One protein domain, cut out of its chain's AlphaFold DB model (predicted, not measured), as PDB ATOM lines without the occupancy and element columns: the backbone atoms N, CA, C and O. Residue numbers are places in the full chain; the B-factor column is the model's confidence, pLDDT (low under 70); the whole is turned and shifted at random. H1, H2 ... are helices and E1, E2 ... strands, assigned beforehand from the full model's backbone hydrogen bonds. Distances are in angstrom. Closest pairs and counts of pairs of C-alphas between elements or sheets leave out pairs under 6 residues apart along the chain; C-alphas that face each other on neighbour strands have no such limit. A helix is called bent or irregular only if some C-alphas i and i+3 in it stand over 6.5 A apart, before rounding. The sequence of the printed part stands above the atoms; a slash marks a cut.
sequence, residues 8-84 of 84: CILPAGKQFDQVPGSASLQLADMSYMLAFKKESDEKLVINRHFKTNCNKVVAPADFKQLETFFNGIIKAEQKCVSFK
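What this domain is: This is residues 8 to 84 of the 84 residues of an uncharacterized protein of Chitinophaga sp. OK723 (UniProt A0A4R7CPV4). A narrow three-stranded sheet of E2, E3 and E4 has the helix H1 lying along one face, two layers that form a rod. Residues 59 to 64, of which 60 to 64 belong to H1, stick out at one end; toward the other end, short E1 pairs with residues 82 to 83 of the tail. The printed part has 77 residues, with E1, E2, E3, E4 and H1 in that order, a mixed class. The antiparallel sheet, order E2 - E3 - E4, is a meander, each strand the antiparallel neighbour of the one before. The whole is loose, with a radius of gyration of the C-alphas of 16.1 A, and spans 53 by 16 by 14 A.

How they stand to each other: Look first at the inner strand E3, residues 30 to 38. E2, residues 23 to 27, forms a hairpin with it at 172 degrees; N 25 and O 32 are 2.8 A apart. E4, residues 43 to 51, forms the other hairpin with E3, at 176 degrees, with N 35 and O 47 2.8 A apart. H1, residues 60 to 77, is on the sheet over E2 and E3, at a height over the sheet of 9.1 A. It runs along the strands, at 15 degrees to E2 on the local plane. The closest C-alphas of E2 and H1, Ala 23 and Ala 76, are 6.3 A apart. In H1, 12 of 14 O i to N i+4 pairs are within hydrogen-bond range; it is only just irregular, with C-alphas 61 and 64 7.0 A apart. E1, residues 16 to 18, pairs with no named strand and is apart from H1.

Where its parts are: Find C-alpha 16 at (223.441, 253.242, 335.368), where E1 begins, 5.8 A long. E2 is 13.6 A long, E3 26.9 A and E4 26.5 A. H1 runs 26.6 A to C-alpha 77 at (239.857, 249.153, 340.654).

The domain as a whole: The C-alphas farthest apart, Gly 13 and Pro 60, are 53.5 A apart. The printed part has no cut, no link is long, and no printed residue is under 70 in pLDDT.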
ATOM      1  N   CYS A   8     228.269 258.997 343.012       81.88
ATOM      2  CA  CYS A   8     228.086 259.315 341.608       81.88
ATOM      3  C   CYS A   8     226.609 259.653 341.382       81.88
ATOM      4  O   CYS A   8     225.732 258.863 341.748       81.88
ATOM      5  N   ILE A   9     226.356 260.837 340.828       87.06
ATOM      6  CA  ILE A   9     225.020 261.328 340.493       87.06
ATOM      7  C   ILE A   9     224.990 261.558 338.985       87.06
ATOM      8  O   ILE A   9     225.806 262.320 338.465       87.06
ATOM      9  N   LEU A  10     224.083 260.879 338.292       87.06
ATOM     10  CA  LEU A  10     223.849 261.074 336.868       87.06
ATOM     11  C   LEU A  10     222.847 262.220 336.639       87.06
ATOM     12  O   LEU A  10     222.034 262.507 337.518       87.06
ATOM     13  N   PRO A  11     222.883 262.879 335.467       87.81
ATOM     14  CA  PRO A  11     221.848 263.830 335.070       87.81
ATOM     15  C   PRO A  11     220.455 263.192 335.026       87.81
ATOM     16  O   PRO A  11     220.329 261.990 334.795       87.81
ATOM     17  N   ALA A  12     219.413 264.013 335.169       84.38
ATOM     18  CA  ALA A  12     218.029 263.550 335.128       84.38
ATOM     19  C   ALA A  12     217.721 262.758 333.844       84.38
ATOM     20  O   ALA A  12     218.080 263.180 332.740       84.38
ATOM     21  N   GLY A  13     217.051 261.614 333.992       83.69
ATOM     22  CA  GLY A  13     216.686 260.744 332.870       83.69
ATOM     23  C   GLY A  13     217.828 259.875 332.328       83.69
ATOM     24  O   GLY A  13     217.630 259.166 331.340       83.69
ATOM     25  N   LYS A  14     219.009 259.905 332.960       87.94
ATOM     26  CA  LYS A  14     220.093 258.939 332.739       87.94
ATOM     27  C   LYS A  14     220.022 257.822 333.768       87.94
ATOM     28  O   LYS A  14     219.572 258.028 334.891       87.94
ATOM     29  N   GLN A  15     220.516 256.645 333.401       88.50
ATOM     30  CA  GLN A  15     220.586 255.525 334.338       88.50
ATOM     31  C   GLN A  15     221.894 254.753 334.235       88.50
ATOM     32  O   GLN A  15     222.473 254.613 333.153       88.50
ATOM     33  N   PHE A  16     222.342 254.205 335.364       88.75
ATOM     34  CA  PHE A  16     223.441 253.242 335.368       88.75
ATOM     35  C   PHE A  16     223.042 251.992 334.582       88.75
ATOM     36  O   PHE A  16     222.039 251.352 334.906       88.75
ATOM     37  N   ASP A  17     223.836 251.657 333.567       85.06
ATOM     38  CA  ASP A  17     223.592 250.523 332.673       85.06
ATOM     39  C   ASP A  17     224.263 249.259 333.217       85.06
ATOM     40  O   ASP A  17     223.611 248.232 333.399       85.06
ATOM     41  N   GLN A  18     225.545 249.357 333.586       84.31
ATOM     42  CA  GLN A  18     226.260 248.294 334.286       84.31
ATOM     43  C   GLN A  18     226.899 248.823 335.567       84.31
ATOM     44  O   GLN A  18     227.731 249.735 335.559       84.31
ATOM     45  N   VAL A  19     226.519 248.200 336.683       88.31
ATOM     46  CA  VAL A  19     227.160 248.386 337.985       88.31
ATOM     47  C   VAL A  19     228.026 247.154 338.257       88.31
ATOM     48  O   VAL A  19     227.489 246.045 338.318       88.31
ATOM     49  N   PRO A  20     229.351 247.302 338.416       89.12
ATOM     50  CA  PRO A  20     230.226 246.166 338.664       89.12
ATOM     51  C   PRO A  20     229.916 245.456 339.983       89.12
ATOM     52  O   PRO A  20     229.506 246.070 340.969       89.12
ATOM     53  N   GLY A  21     230.202 244.154 340.034       90.75
ATOM     54  CA  GLY A  21     230.148 243.401 341.285       90.75
ATOM     55  C   GLY A  21     231.168 243.913 342.305       90.75
ATOM     56  O   GLY A  21     232.268 244.346 341.945       90.75
ATOM     57  N   SER A  22     230.829 243.811 343.589       94.56
ATOM     58  CA  SER A  22     231.730 244.166 344.693       94.56
ATOM     59  C   SER A  22     232.981 243.268 344.731       94.56
ATOM     60  O   SER A  22     233.010 242.184 344.148       94.56
ATOM     61  N   ALA A  23     234.040 243.723 345.397       96.19
ATOM     62  CA  ALA A  23     235.252 242.957 345.671       96.19
ATOM     63  C   ALA A  23     235.584 243.000 347.167       96.19
ATOM     64  O   ALA A  23     235.463 244.047 347.801       96.19
ATOM     65  N   SER A  24     236.032 241.867 347.705       97.50
ATOM     66  CA  SER A  24     236.552 241.745 349.066       97.50
ATOM     67  C   SER A  24     237.779 240.845 349.032       97.50
ATOM     68  O   SER A  24     237.701 239.713 348.560       97.50
ATOM     69  N   LEU A  25     238.909 241.361 349.503       97.88
ATOM     70  CA  LEU A  25     240.198 240.681 349.523       97.88
ATOM     71  C   LEU A  25     240.777 240.764 350.933       97.88
ATOM     72  O   LEU A  25     240.678 241.802 351.591       97.88
ATOM     73  N   GLN A  26     241.424 239.689 351.369       97.12
ATOM     74  CA  GLN A  26     242.069 239.598 352.674       97.12
ATOM     75  C   GLN A  26     243.444 238.953 352.514       97.12
ATOM     76  O   GLN A  26     243.570 237.933 351.840       97.12
ATOM     77  N   LEU A  27     244.450 239.522 353.173       95.44
ATOM     78  CA  LEU A  27     245.759 238.902 353.344       95.44
ATOM     79  C   LEU A  27     246.253 239.181 354.765       95.44
ATOM     80  O   LEU A  27     246.686 240.290 355.075       95.44
ATOM     81  N   ALA A  28     246.191 238.162 355.625       91.88
ATOM     82  CA  ALA A  28     246.527 238.266 357.044       91.88
ATOM     83  C   ALA A  28     245.804 239.446 357.732       91.88
ATOM     84  O   ALA A  28     244.591 239.399 357.909       91.88
ATOM     85  N   ASP A  29     246.525 240.500 358.107       92.69
ATOM     86  CA  ASP A  29     246.033 241.703 358.784       92.69
ATOM     87  C   ASP A  29     245.639 242.851 357.832       92.69
ATOM     88  O   ASP A  29     245.090 243.865 358.279       92.69
ATOM     89  N   MET A  30     245.873 242.669 356.529       95.81
ATOM     90  CA  MET A  30     245.521 243.601 355.462       95.81
ATOM     91  C   MET A  30     244.205 243.197 354.801       95.81
ATOM     92  O   MET A  30     243.916 242.013 354.621       95.81
ATOM     93  N   SER A  31     243.406 244.185 354.414       97.62
ATOM     94  CA  SER A  31     242.116 243.962 353.774       97.62
ATOM     95  C   SER A  31     241.781 245.053 352.773       97.62
ATOM     96  O   SER A  31     242.159 246.215 352.933       97.62
ATOM     97  N   TYR A  32     241.048 244.679 351.733       97.81
ATOM     98  CA  TYR A  32     240.523 245.605 350.745       97.81
ATOM     99  C   TYR A  32     239.067 245.265 350.431       97.81
ATOM    100  O   TYR A  32     238.729 244.109 350.190       97.81
ATOM    101  N   MET A  33     238.211 246.281 350.411       97.31
ATOM    102  CA  MET A  33     236.803 246.175 350.052       97.31
ATOM    103  C   MET A  33     236.452 247.287 349.068       97.31
ATOM    104  O   MET A  33     236.751 248.456 349.318       97.31
ATOM    105  N   LEU A  34     235.761 246.918 347.994       96.12
ATOM    106  CA  LEU A  34     235.144 247.836 347.045       96.12
ATOM    107  C   LEU A  34     233.708 247.393 346.807       96.12
ATOM    108  O   LEU A  34     233.476 246.298 346.298       96.12
ATOM    109  N   ALA A  35     232.750 248.232 347.178       94.50
ATOM    110  CA  ALA A  35     231.334 247.952 347.019       94.50
ATOM    111  C   ALA A  35     230.633 249.073 346.257       94.50
ATOM    112  O   ALA A  35     230.897 250.256 346.482       94.50
ATOM    113  N   PHE A  36     229.705 248.679 345.393       92.88
ATOM    114  CA  PHE A  36     228.864 249.576 344.613       92.88
ATOM    115  C   PHE A  36     227.416 249.375 345.056       92.88
ATOM    116  O   PHE A  36     226.887 248.268 344.977       92.88
ATOM    117  N   LYS A  37     226.773 250.434 345.548       91.62
ATOM    118  CA  LYS A  37     225.380 250.403 346.000       91.62
ATOM    119  C   LYS A  37     224.562 251.380 345.166       91.62
ATOM    120  O   LYS A  37     224.671 252.591 345.353       91.62
ATOM    121  N   LYS A  38     223.751 250.852 344.248       90.75
ATOM    122  CA  LYS A  38     222.783 251.645 343.478       90.75
ATOM    123  C   LYS A  38     221.641 252.033 344.419       90.75
ATOM    124  O   LYS A  38     220.951 251.160 344.934       90.75
ATOM    125  N   GLU A  39     221.507 253.323 344.716       90.81
ATOM    126  CA  GLU A  39     220.434 253.844 345.576       90.81
ATOM    127  C   GLU A  39     219.222 254.303 344.761       90.81
ATOM    128  O   GLU A  39     218.102 254.237 345.256       90.81
ATOM    129  N   SER A  40     219.436 254.726 343.515       89.44
ATOM    130  CA  SER A  40     218.392 254.980 342.516       89.44
ATOM    131  C   SER A  40     218.971 254.811 341.108       89.44
ATOM    132  O   SER A  40     220.158 254.513 340.954       89.44
ATOM    133  N   ASP A  41     218.163 255.008 340.065       87.75
ATOM    134  CA  ASP A  41     218.652 254.984 338.680       87.75
ATOM    135  C   ASP A  41     219.752 256.011 338.408       87.75
ATOM    136  O   ASP A  41     220.692 255.716 337.671       87.75
ATOM    137  N   GLU A  42     219.702 257.140 339.110       91.00
ATOM    138  CA  GLU A  42     220.616 258.269 338.950       91.00
ATOM    139  C   GLU A  42     221.685 258.332 340.048       91.00
ATOM    140  O   GLU A  42     222.634 259.102 339.928       91.00
ATOM    141  N   LYS A  43     221.573 257.536 341.122       91.31
ATOM    142  CA  LYS A  43     222.477 257.612 342.279       91.31
ATOM    143  C   LYS A  43     223.176 256.291 342.587       91.31
ATOM    144  O   LYS A  43     222.541 255.299 342.950       91.31
ATOM    145  N   LEU A  44     224.507 256.319 342.560       92.44
ATOM    146  CA  LEU A  44     225.374 255.208 342.946       92.44
ATOM    147  C   LEU A  44     226.326 255.640 344.061       92.44
ATOM    148  O   LEU A  44     227.053 256.622 343.932       92.44
ATOM    149  N   VAL A  45     226.354 254.881 345.151       92.12
ATOM    150  CA  VAL A  45     227.308 255.069 346.247       92.12
ATOM    151  C   VAL A  45     228.439 254.064 346.095       92.12
ATOM    152  O   VAL A  45     228.194 252.863 345.965       92.12
ATOM    153  N   ILE A  46     229.679 254.548 346.140       91.94
ATOM    154  CA  ILE A  46     230.878 253.713 346.046       91.94
ATOM    155  C   ILE A  46     231.561 253.708 347.409       91.94
ATOM    156  O   ILE A  46     231.936 254.754 347.935       91.94
ATOM    157  N   ASN A  47     231.728 252.525 347.995       92.31
ATOM    158  CA  ASN A  47     232.394 252.354 349.278       92.31
ATOM    159  C   ASN A  47     233.712 251.604 349.081       92.31
ATOM    160  O   ASN A  47     233.714 250.432 348.709       92.31
ATOM    161  N   ARG A  48     234.823 252.295 349.347       94.06
ATOM    162  CA  ARG A  48     236.174 251.737 349.322       94.06
ATOM    163  C   ARG A  48     236.743 251.734 350.733       94.06
ATOM    164  O   ARG A  48     236.765 252.768 351.399       94.06
ATOM    165  N   HIS A  49     237.257 250.591 351.164       95.00
ATOM    166  CA  HIS A  49     237.991 250.467 352.415       95.00
ATOM    167  C   HIS A  49     239.277 249.694 352.172       95.00
ATOM    168  O   HIS A  49     239.240 248.568 351.686       95.00
ATOM    169  N   PHE A  50     240.408 250.293 352.526       95.62
ATOM    170  CA  PHE A  50     241.713 249.659 352.428       95.62
ATOM    171  C   PHE A  50     242.411 249.747 353.779       95.62
ATOM    172  O   PHE A  50     242.620 250.838 354.310       95.62
ATOM    173  N   LYS A  51     242.746 248.588 354.337       96.12
ATOM    174  CA  LYS A  51     243.572 248.444 355.529       96.12
ATOM    175  C   LYS A  51     244.856 247.747 355.111       96.12
ATOM    176  O   LYS A  51     244.816 246.640 354.585       96.12
ATOM    177  N   THR A  52     245.987 248.383 355.375       94.19
ATOM    178  CA  THR A  52     247.309 247.838 355.062       94.19
ATOM    179  C   THR A  52     248.215 247.884 356.284       94.19
ATOM    180  O   THR A  52     247.921 248.592 357.249       94.19
ATOM    181  N   ASN A  53     249.316 247.142 356.233       92.44
ATOM    182  CA  ASN A  53     250.382 247.195 357.222       92.44
ATOM    183  C   ASN A  53     251.733 247.326 356.511       92.44
ATOM    184  O   ASN A  53     252.392 246.337 356.203       92.44
ATOM    185  N   CYS A  54     252.147 248.569 356.260       88.31
ATOM    186  CA  CYS A  54     253.408 248.870 355.576       88.31
ATOM    187  C   CYS A  54     254.654 248.554 356.418       88.31
ATOM    188  O   CYS A  54     255.755 248.533 355.883       88.31
ATOM    189  N   ASN A  55     254.489 248.309 357.721       91.56
ATOM    190  CA  ASN A  55     255.584 247.950 358.622       91.56
ATOM    191  C   ASN A  55     255.804 246.432 358.688       91.56
ATOM    192  O   ASN A  55     256.708 245.963 359.380       91.56
ATOM    193  N   LYS A  56     254.961 245.645 358.011       87.94
ATOM    194  CA  LYS A  56     255.060 244.193 358.018       87.94
ATOM    195  C   LYS A  56     256.268 243.741 357.207       87.94
ATOM    196  O   LYS A  56     256.344 243.975 356.004       87.94
ATOM    197  N   VAL A  57     257.170 243.019 357.862       90.62
ATOM    198  CA  VAL A  57     258.224 242.273 357.175       90.62
ATOM    199  C   VAL A  57     257.585 241.065 356.495       90.62
ATOM    200  O   VAL A  57     256.905 240.270 357.142       90.62
ATOM    201  N   VAL A  58     257.782 240.943 355.184       89.19
ATOM    202  CA  VAL A  58     257.247 239.843 354.374       89.19
ATOM    203  C   VAL A  58     258.384 238.885 354.049       89.19
ATOM    204  O   VAL A  58     259.403 239.295 353.496       89.19
ATOM    205  N   ALA A  59     258.224 237.613 354.413       93.12
ATOM    206  CA  ALA A  59     259.207 236.587 354.090       93.12
ATOM    207  C   ALA A  59     259.212 236.301 352.574       93.12
ATOM    208  O   ALA A  59     258.168 236.429 351.929       93.12
ATOM    209  N   PRO A  60     260.336 235.843 351.988       94.94
ATOM    210  CA  PRO A  60     260.403 235.543 350.556       94.94
ATOM    211  C   PRO A  60     259.318 234.568 350.071       94.94
ATOM    212  O   PRO A  60     258.759 234.755 348.993       94.94
ATOM    213  N   ALA A  61     258.969 233.571 350.890       94.50
ATOM    214  CA  ALA A  61     257.925 232.592 350.576       94.50
ATOM    215  C   ALA A  61     256.513 233.209 350.479       94.50
ATOM    216  O   ALA A  61     255.669 232.709 349.736       94.50
ATOM    217  N   ASP A  62     256.263 234.320 351.176       92.44
ATOM    218  CA  ASP A  62     254.960 234.990 351.215       92.44
ATOM    219  C   ASP A  62     254.830 236.100 350.166       92.44
ATOM    220  O   ASP A  62     253.736 236.627 349.942       92.44
ATOM    221  N   PHE A  63     255.922 236.442 349.474       92.75
ATOM    222  CA  PHE A  63     255.927 237.515 348.480       92.75
ATOM    223  C   PHE A  63     254.904 237.267 347.368       92.75
ATOM    224  O   PHE A  63     254.206 238.189 346.949       92.75
ATOM    225  N   LYS A  64     254.738 236.008 346.937       96.38
ATOM    226  CA  LYS A  64     253.760 235.680 345.894       96.38
ATOM    227  C   LYS A  64     252.323 235.968 346.331       96.38
ATOM    228  O   LYS A  64     251.528 236.452 345.533       96.38
ATOM    229  N   GLN A  65     251.998 235.723 347.600       94.50
ATOM    230  CA  GLN A  65     250.672 236.012 348.150       94.50
ATOM    231  C   GLN A  65     250.428 237.524 348.235       94.50
ATOM    232  O   GLN A  65     249.329 237.986 347.928       94.50
ATOM    233  N   LEU A  66     251.461 238.296 348.589       95.00
ATOM    234  CA  LEU A  66     251.417 239.759 348.584       95.00
ATOM    235  C   LEU A  66     251.157 240.309 347.175       95.00
ATOM    236  O   LEU A  66     250.268 241.141 346.990       95.00
ATOM    237  N   GLU A  67     251.888 239.803 346.180       95.88
ATOM    238  CA  GLU A  67     251.706 240.152 344.770       95.88
ATOM    239  C   GLU A  67     250.277 239.836 344.306       95.88
ATOM    240  O   GLU A  67     249.595 240.691 343.741       95.88
ATOM    241  N   THR A  68     249.777 238.630 344.602       97.62
ATOM    242  CA  THR A  68     248.402 238.229 344.277       97.62
ATOM    243  C   THR A  68     247.367 239.142 344.934       97.62
ATOM    244  O   THR A  68     246.399 239.526 344.276       97.62
ATOM    245  N   PHE A  69     247.567 239.524 346.197       97.12
ATOM    246  CA  PHE A  69     246.666 240.431 346.907       97.12
ATOM    247  C   PHE A  69     246.589 241.804 346.225       97.12
ATOM    248  O   PHE A  69     245.493 242.256 345.892       97.12
ATOM    249  N   PHE A  70     247.730 242.437 345.931       96.62
ATOM    250  CA  PHE A  70     247.750 243.746 345.268       96.62
ATOM    251  C   PHE A  70     247.264 243.696 343.818       96.62
ATOM    252  O   PHE A  70     246.505 244.573 343.404       96.62
ATOM    253  N   ASN A  71     247.604 242.651 343.061       98.12
ATOM    254  CA  ASN A  71     247.058 242.450 341.718       98.12
ATOM    255  C   ASN A  71     245.532 242.278 341.749       98.12
ATOM    256  O   ASN A  71     244.830 242.779 340.870       98.12
ATOM    257  N   GLY A  72     244.998 241.628 342.788       97.50
ATOM    258  CA  GLY A  72     243.559 241.556 343.036       97.50
ATOM    259  C   GLY A  72     242.929 242.937 343.242       97.50
ATOM    260  O   GLY A  72     241.863 243.206 342.684       97.50
ATOM    261  N   ILE A  73     243.596 243.822 343.991       97.00
ATOM    262  CA  ILE A  73     243.149 245.210 344.198       97.00
ATOM    263  C   ILE A  73     243.149 245.972 342.870       97.00
ATOM    264  O   ILE A  73     242.131 246.558 342.513       97.00
ATOM    265  N   ILE A  74     244.243 245.915 342.103       96.31
ATOM    266  CA  ILE A  74     244.348 246.581 340.793       96.31
ATOM    267  C   ILE A  74     243.212 246.126 339.870       96.31
ATOM    268  O   ILE A  74     242.509 246.952 339.291       96.31
ATOM    269  N   LYS A  75     242.970 244.813 339.790       96.25
ATOM    270  CA  LYS A  75     241.876 244.251 338.991       96.25
ATOM    271  C   LYS A  75     240.497 244.723 339.469       96.25
ATOM    272  O   LYS A  75     239.599 244.910 338.651       96.25
ATOM    273  N   ALA A  76     240.300 244.897 340.776       95.00
ATOM    274  CA  ALA A  76     239.050 245.425 341.316       95.00
ATOM    275  C   ALA A  76     238.841 246.906 340.960       95.00
ATOM    276  O   ALA A  76     237.720 247.285 340.632       95.00
ATOM    277  N   GLU A  77     239.901 247.715 340.972       92.81
ATOM    278  CA  GLU A  77     239.857 249.153 340.654       92.81
ATOM    279  C   GLU A  77     239.686 249.441 339.157       92.81
ATOM    280  O   GLU A  77     239.191 250.498 338.781       92.81
ATOM    281  N   GLN A  78     240.035 248.491 338.287       92.62
ATOM    282  CA  GLN A  78     239.800 248.587 336.841       92.62
ATOM    283  C   GLN A  78     238.328 248.387 336.438       92.62
ATOM    284  O   GLN A  78     237.992 248.450 335.256       92.62
ATOM    285  N   LYS A  79     237.428 248.128 337.395       88.56
ATOM    286  CA  LYS A  79     235.992 247.996 337.132       88.56
ATOM    287  C   LYS A  79     235.384 249.363 336.806       88.56
ATOM    288  O   LYS A  79     235.273 250.224 337.676       88.56
ATOM    289  N   CYS A  80     234.930 249.534 335.568       82.81
ATOM    290  CA  CYS A  80     234.266 250.753 335.114       82.81
ATOM    291  C   CYS A  80     232.758 250.716 335.388       82.81
ATOM    292  O   CYS A  80     232.109 249.689 335.196       82.81
ATOM    293  N   VAL A  81     232.194 251.855 335.790       85.25
ATOM    294  CA  VAL A  81     230.742 252.072 335.851       85.25
ATOM    295  C   VAL A  81     230.296 252.681 334.521       85.25
ATOM    296  O   VAL A  81     230.855 253.697 334.109       85.25
ATOM    297  N   SER A  82     229.302 252.084 333.859       84.94
ATOM    298  CA  SER A  82     228.720 252.611 332.616       84.94
ATOM    299  C   SER A  82     227.295 253.131 332.832       84.94
ATOM    300  O   SER A  82     226.579 252.699 333.739       84.94
ATOM    301  N   PHE A  83     226.876 254.080 331.999       85.38
ATOM    302  CA  PHE A  83     225.564 254.723 332.051       85.38
ATOM    303  C   PHE A  83     225.062 255.031 330.637       85.38
ATOM    304  O   PHE A  83     225.869 255.197 329.721       85.38
ATOM    305  N   LYS A  84     223.738 255.105 330.471       78.19
ATOM    306  CA  LYS A  84     223.062 255.434 329.206       78.19
ATOM    307  C   LYS A  84     222.092 256.591 329.367       78.19
ATOM    308  O   LYS A  84     221.466 256.702 330.447       78.19
TER     309      LYS A  84